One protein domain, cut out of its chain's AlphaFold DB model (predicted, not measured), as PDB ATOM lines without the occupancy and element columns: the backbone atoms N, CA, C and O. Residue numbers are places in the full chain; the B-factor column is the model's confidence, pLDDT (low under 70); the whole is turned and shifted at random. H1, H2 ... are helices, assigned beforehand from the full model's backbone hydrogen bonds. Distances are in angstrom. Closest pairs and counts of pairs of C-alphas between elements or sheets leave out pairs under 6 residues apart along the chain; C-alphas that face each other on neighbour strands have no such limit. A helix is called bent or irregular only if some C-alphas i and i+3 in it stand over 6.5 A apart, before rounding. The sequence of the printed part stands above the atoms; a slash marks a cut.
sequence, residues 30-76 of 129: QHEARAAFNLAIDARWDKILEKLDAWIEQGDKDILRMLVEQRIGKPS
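AT A GLANCE: This is residues 30 to 76 of the 129 residues of an uncharacterized protein of Candidatus Yanofskybacteria bacterium RIFCSPLOWO2_02_FULL_45_10 (UniProt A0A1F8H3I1). Three helices make a flat triangle: H1 and H2 meet near their ends in a wide corner, and H3 folds back from the end of H2 to close the third side against H1. The printed part has 47 residues with three named helices, in the order H1, H2, H3, and no named strand; its class is all helix. It is only just compact, close to loose, with a radius of gyration of the C-alphas of 11.4 A, and its spans are 32 by 26 by 11 A.

HOW THE PARTS SIT: Begin with H1, residues 30 to 42, and go on to H2, residues 45 to 58. They are close but not clearly touching: their closest C-alphas, those of Ile 41 and Ile 48, are 7.8 A apart. Their lines are about perpendicular, at 87 degrees. Next comes H3, residues 61 to 71. H2 and H3 touch only at the corner by their link, and only just, with 3 pairs of C-alphas within 8 A. On the side of H2, residue 55 alone takes part; the closest C-alphas, those of Trp 55 and Leu 64, are 7.6 A apart. H2 and H3 run opposite ways at a shallow tilt of 33 degrees, only just short of steep. H1 touches H3 with residues 34 to 38 alone; the closest C-alphas, those of Arg 34 and Gln 70, are 6.6 A apart. Their lines are about perpendicular at 71 degrees, only just beyond steep. In H1 and H3 every O i to N i+4 pair is within hydrogen-bond range; in H2 it is 8 of 10.

IN THESE COORDINATES: Find C-alpha 30 at (135.125, 242.516, 211.491); from there H1 runs 18.6 A to C-alpha 42. H2 runs 19.6 A from C-alpha 45 at (139.516, 248.939, 190.866) to C-alpha 58; it is irregular, with C-alphas 50 and 53 7.0 A apart. H3 runs 15.5 A and ends at C-alpha 71, at (139.661, 240.185, 199.159).

THE WHOLE: The two C-alphas farthest apart, those of Glu 32 and Glu 57, are 32.5 A apart. The printed part has no cut, and both links between helices are tight. Residues 42 to 47, of which 45 to 47 belong to H2, stand free. Look in the B-factor column for low confidence: pLDDT is under 70 at residues 30 to 34, 71 and 73 to 76 of this predicted model.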
ATOM      1  N   GLN A  30     134.097 242.897 212.474       55.81
ATOM      2  CA  GLN A  30     135.125 242.516 211.491       55.81
ATOM      3  C   GLN A  30     134.535 242.256 210.098       55.81
ATOM      4  O   GLN A  30     135.219 242.457 209.096       55.81
ATOM      5  N   HIS A  31     133.278 241.814 210.025       56.59
ATOM      6  CA  HIS A  31     132.606 241.562 208.753       56.59
ATOM      7  C   HIS A  31     132.154 242.865 208.077       56.59
ATOM      8  O   HIS A  31     132.285 242.994 206.863       56.59
ATOM      9  N   GLU A  32     131.717 243.850 208.863       65.06
ATOM     10  CA  GLU A  32     131.289 245.171 208.375       65.06
ATOM     11  C   GLU A  32     132.462 245.969 207.790       65.06
ATOM     12  O   GLU A  32     132.361 246.505 206.689       65.06
ATOM     13  N   ALA A  33     133.615 245.973 208.469       69.94
ATOM     14  CA  ALA A  33     134.812 246.661 207.981       69.94
ATOM     15  C   ALA A  33     135.342 246.064 206.664       69.94
ATOM     16  O   ALA A  33     135.755 246.798 205.768       69.94
ATOM     17  N   ARG A  34     135.294 244.734 206.518       68.38
ATOM     18  CA  ARG A  34     135.676 244.044 205.275       68.38
ATOM     19  C   ARG A  34     134.727 244.347 204.125       68.38
ATOM     20  O   ARG A  34     135.184 244.579 203.013       68.38
ATOM     21  N   ALA A  35     133.423 244.360 204.392       74.44
ATOM     22  CA  ALA A  35     132.429 244.703 203.385       74.44
ATOM     23  C   ALA A  35     132.624 246.141 202.875       74.44
ATOM     24  O   ALA A  35     132.666 246.359 201.666       74.44
ATOM     25  N   ALA A  36     132.838 247.099 203.783       77.81
ATOM     26  CA  ALA A  36     133.120 248.488 203.424       77.81
ATOM     27  C   ALA A  36     134.425 248.636 202.621       77.81
ATOM     28  O   ALA A  36     134.478 249.385 201.647       77.81
ATOM     29  N   PHE A  37     135.467 247.894 202.999       78.56
ATOM     30  CA  PHE A  37     136.741 247.890 202.285       78.56
ATOM     31  C   PHE A  37     136.617 247.310 200.869       78.56
ATOM     32  O   PHE A  37     137.104 247.916 199.917       78.56
ATOM     33  N   ASN A  38     135.924 246.179 200.711       79.62
ATOM     34  CA  ASN A  38     135.710 245.562 199.400       79.62
ATOM     35  C   ASN A  38     134.922 246.486 198.468       79.62
ATOM     36  O   ASN A  38     135.329 246.668 197.325       79.62
ATOM     37  N   LEU A  39     133.881 247.147 198.985       83.38
ATOM     38  CA  LEU A  39     133.111 248.134 198.230       83.38
ATOM     39  C   LEU A  39     133.987 249.311 197.762       83.38
ATOM     40  O   LEU A  39     133.873 249.760 196.624       83.38
ATOM     41  N   ALA A  40     134.885 249.800 198.623       83.31
ATOM     42  CA  ALA A  40     135.805 250.882 198.280       83.31
ATOM     43  C   ALA A  40     136.852 250.466 197.230       83.31
ATOM     44  O   ALA A  40     137.224 251.285 196.388       83.31
ATOM     45  N   ILE A  41     137.313 249.210 197.271       83.56
ATOM     46  CA  ILE A  41     138.193 248.634 196.249       83.56
ATOM     47  C   ILE A  41     137.463 248.500 194.921       83.56
ATOM     48  O   ILE A  41     138.001 248.938 193.911       83.56
ATOM     49  N   ASP A  42     136.252 247.941 194.916       83.00
ATOM     50  CA  ASP A  42     135.466 247.764 193.693       83.00
ATOM     51  C   ASP A  42     135.206 249.108 193.006       83.00
ATOM     52  O   ASP A  42     135.401 249.241 191.803       83.00
ATOM     53  N   ALA A  43     134.882 250.144 193.784       88.19
ATOM     54  CA  ALA A  43     134.675 251.496 193.269       88.19
ATOM     55  C   ALA A  43     135.941 252.157 192.687       88.19
ATOM     56  O   ALA A  43     135.845 253.190 192.026       88.19
ATOM     57  N   ARG A  44     137.136 251.628 192.976       85.81
ATOM     58  CA  ARG A  44     138.423 252.199 192.544       85.81
ATOM     59  C   ARG A  44     139.324 251.175 191.861       85.81
ATOM     60  O   ARG A  44     140.529 251.409 191.774       85.81
ATOM     61  N   TRP A  45     138.755 250.071 191.384       84.56
ATOM     62  CA  TRP A  45     139.516 248.939 190.866       84.56
ATOM     63  C   TRP A  45     140.418 249.340 189.697       84.56
ATOM     64  O   TRP A  45     141.599 249.010 189.700       84.56
ATOM     65  N   ASP A  46     139.911 250.169 188.785       85.62
ATOM     66  CA  ASP A  46     140.668 250.659 187.628       85.62
ATOM     67  C   ASP A  46     141.952 251.395 188.048       85.62
ATOM     68  O   ASP A  46     143.038 251.122 187.543       85.62
ATOM     69  N   LYS A  47     141.866 252.251 189.075       86.62
ATOM     70  CA  LYS A  47     143.025 252.989 189.611       86.62
ATOM     71  C   LYS A  47     144.010 252.094 190.356       86.62
ATOM     72  O   LYS A  47     145.190 252.421 190.451       86.62
ATOM     73  N   ILE A  48     143.520 251.006 190.947       86.38
ATOM     74  CA  ILE A  48     144.358 250.006 191.615       86.38
ATOM     75  C   ILE A  48     145.159 249.236 190.563       86.38
ATOM     76  O   ILE A  48     146.355 249.039 190.759       86.38
ATOM     77  N   LEU A  49     144.535 248.863 189.441       84.94
ATOM     78  CA  LEU A  49     145.213 248.193 188.327       84.94
ATOM     79  C   LEU A  49     146.316 249.070 187.726       84.94
ATOM     80  O   LEU A  49     147.436 248.598 187.568       84.94
ATOM     81  N   GLU A  50     146.049 250.359 187.502       89.44
ATOM     82  CA  GLU A  50     147.051 251.320 187.004       89.44
ATOM     83  C   GLU A  50     148.284 251.463 187.915       89.44
ATOM     84  O   GLU A  50     149.361 251.851 187.463       89.44
ATOM     85  N   LYS A  51     148.134 251.202 189.219       87.19
ATOM     86  CA  LYS A  51     149.217 251.313 190.210       87.19
ATOM     87  C   LYS A  51     149.866 249.981 190.551       87.19
ATOM     88  O   LYS A  51     150.899 249.980 191.219       87.19
ATOM     89  N   LEU A  52     149.294 248.871 190.092       85.56
ATOM     90  CA  LEU A  52     149.735 247.535 190.460       85.56
ATOM     91  C   LEU A  52     151.167 247.271 189.988       85.56
ATOM     92  O   LEU A  52     151.995 246.836 190.785       85.56
ATOM     93  N   ASP A  53     151.465 247.608 188.732       84.25
ATOM     94  CA  ASP A  53     152.792 247.420 188.140       84.25
ATOM     95  C   ASP A  53     153.851 248.237 188.890       84.25
ATOM     96  O   ASP A  53     154.893 247.709 189.276       84.25
ATOM     97  N   ALA A  54     153.533 249.490 189.227       87.62
ATOM     98  CA  ALA A  54     154.421 250.348 190.008       87.62
ATOM     99  C   ALA A  54     154.707 249.782 191.412       87.62
ATOM    100  O   ALA A  54     155.846 249.830 191.872       87.62
ATOM    101  N   TRP A  55     153.705 249.219 192.098       88.25
ATOM    102  CA  TRP A  55     153.908 248.594 193.412       88.25
ATOM    103  C   TRP A  55     154.711 247.295 193.336       88.25
ATOM    104  O   TRP A  55     155.474 246.992 194.256       88.25
ATOM    105  N   ILE A  56     154.570 246.533 192.248       85.69
ATOM    106  CA  ILE A  56     155.372 245.331 191.999       85.69
ATOM    107  C   ILE A  56     156.837 245.718 191.778       85.69
ATOM    108  O   ILE A  56     157.717 245.138 192.414       85.69
ATOM    109  N   GLU A  57     157.099 246.721 190.938       86.06
ATOM    110  CA  GLU A  57     158.452 247.212 190.648       86.06
ATOM    111  C   GLU A  57     159.136 247.820 191.879       86.06
ATOM    112  O   GLU A  57     160.320 247.581 192.115       86.06
ATOM    113  N   GLN A  58     158.389 248.562 192.702       89.38
ATOM    114  CA  GLN A  58     158.893 249.151 193.949       89.38
ATOM    115  C   GLN A  58     159.063 248.120 195.074       89.38
ATOM    116  O   GLN A  58     159.715 248.401 196.079       89.38
ATOM    117  N   GLY A  59     158.510 246.916 194.913       83.12
ATOM    118  CA  GLY A  59     158.581 245.866 195.921       83.12
ATOM    119  C   GLY A  59     157.714 246.140 197.153       83.12
ATOM    120  O   GLY A  59     158.020 245.618 198.228       83.12
ATOM    121  N   ASP A  60     156.624 246.900 197.003       84.56
ATOM    122  CA  ASP A  60     155.668 247.238 198.068       84.56
ATOM    123  C   ASP A  60     154.760 246.041 198.411       84.56
ATOM    124  O   ASP A  60     153.546 245.993 198.181       84.56
ATOM    125  N   LYS A  61     155.388 245.015 198.991       80.69
ATOM    126  CA  LYS A  61     154.774 243.721 199.320       80.69
ATOM    127  C   LYS A  61     153.623 243.847 200.314       80.69
ATOM    128  O   LYS A  61     152.695 243.045 200.255       80.69
ATOM    129  N   ASP A  62     153.660 244.833 201.206       79.19
ATOM    130  CA  ASP A  62     152.650 245.002 202.254       79.19
ATOM    131  C   ASP A  62     151.304 245.483 201.701       79.19
ATOM    132  O   ASP A  62     150.254 244.996 202.127       79.19
ATOM    133  N   ILE A  63     151.317 246.371 200.701       82.50
ATOM    134  CA  ILE A  63     150.100 246.853 200.031       82.50
ATOM    135  C   ILE A  63     149.463 245.715 199.233       82.50
ATOM    136  O   ILE A  63     148.267 245.450 199.370       82.50
ATOM    137  N   LEU A  64     150.272 244.988 198.459       82.00
ATOM    138  CA  LEU A  64     149.812 243.831 197.690       82.00
ATOM    139  C   LEU A  64     149.244 242.746 198.614       82.00
ATOM    140  O   LEU A  64     148.160 242.212 198.369       82.00
ATOM    141  N   ARG A  65     149.923 242.473 199.731       80.56
ATOM    142  CA  ARG A  65     149.454 241.537 200.756       80.56
ATOM    143  C   ARG A  65     148.126 241.978 201.362       80.56
ATOM    144  O   ARG A  65     147.220 241.160 201.481       80.56
ATOM    145  N   MET A  66     147.990 243.255 201.721       82.50
ATOM    146  CA  MET A  66     146.754 243.805 202.278       82.50
ATOM    147  C   MET A  66     145.578 243.638 201.309       82.50
ATOM    148  O   MET A  66     144.509 243.191 201.725       82.50
ATOM    149  N   LEU A  67     145.770 243.955 200.025       82.12
ATOM    150  CA  LEU A  67     144.738 243.806 198.994       82.12
ATOM    151  C   LEU A  67     144.260 242.349 198.893       82.12
ATOM    152  O   LEU A  67     143.057 242.081 198.936       82.12
ATOM    153  N   VAL A  68     145.199 241.402 198.834       77.62
ATOM    154  CA  VAL A  68     144.904 239.965 198.736       77.62
ATOM    155  C   VAL A  68     144.206 239.444 199.996       77.62
ATOM    156  O   VAL A  68     143.178 238.772 199.901       77.62
ATOM    157  N   GLU A  69     144.714 239.778 201.185       75.69
ATOM    158  CA  GLU A  69     144.182 239.284 202.463       75.69
ATOM    159  C   GLU A  69     142.769 239.794 202.770       75.69
ATOM    160  O   GLU A  69     141.996 239.102 203.440       75.69
ATOM    161  N   GLN A  70     142.408 240.991 202.310       71.56
ATOM    162  CA  GLN A  70     141.057 241.518 202.507       71.56
ATOM    163  C   GLN A  70     140.062 240.959 201.482       71.56
ATOM    164  O   GLN A  70     138.912 240.702 201.842       71.56
ATOM    165  N   ARG A  71     140.509 240.708 200.241       68.56
ATOM    166  CA  ARG A  71     139.661 240.185 199.159       68.56
ATOM    167  C   ARG A  71     139.382 238.689 199.296       68.56
ATOM    168  O   ARG A  71     138.238 238.263 199.196       68.56
ATOM    169  N   ILE A  72     140.429 237.896 199.525       70.00
ATOM    170  CA  ILE A  72     140.365 236.425 199.573       70.00
ATOM    171  C   ILE A  72     140.228 235.932 201.025       70.00
ATOM    172  O   ILE A  72     139.764 234.822 201.284       70.00
ATOM    173  N   GLY A  73     140.564 236.783 201.999       63.00
ATOM    174  CA  GLY A  73     140.722 236.406 203.398       63.00
ATOM    175  C   GLY A  73     142.180 236.078 203.723       63.00
ATOM    176  O   GLY A  73     143.012 235.894 202.836       63.00
ATOM    177  N   LYS A  74     142.505 235.986 205.022       60.34
ATOM    178  CA  LYS A  74     143.808 235.446 205.430       60.34
ATOM    179  C   LYS A  74     143.909 234.029 204.865       60.34
ATOM    180  O   LYS A  74     143.006 233.240 205.162       60.34
ATOM    181  N   PRO A  75     144.957 233.693 204.096       56.75
ATOM    182  CA  PRO A  75     145.152 232.319 203.669       56.75
ATOM    183  C   PRO A  75     145.152 231.438 204.926       56.75
ATOM    184  O   PRO A  75     145.833 231.736 205.909       56.75
ATOM    185  N   SER A  76     144.307 230.403 204.936       52.03
ATOM    186  CA  SER A  76     144.123 229.499 206.086       52.03
ATOM    187  C   SER A  76     145.400 228.742 206.444       52.03
ATOM    188  O   SER A  76     145.535 228.211 207.543       52.03
TER     189      SER A  76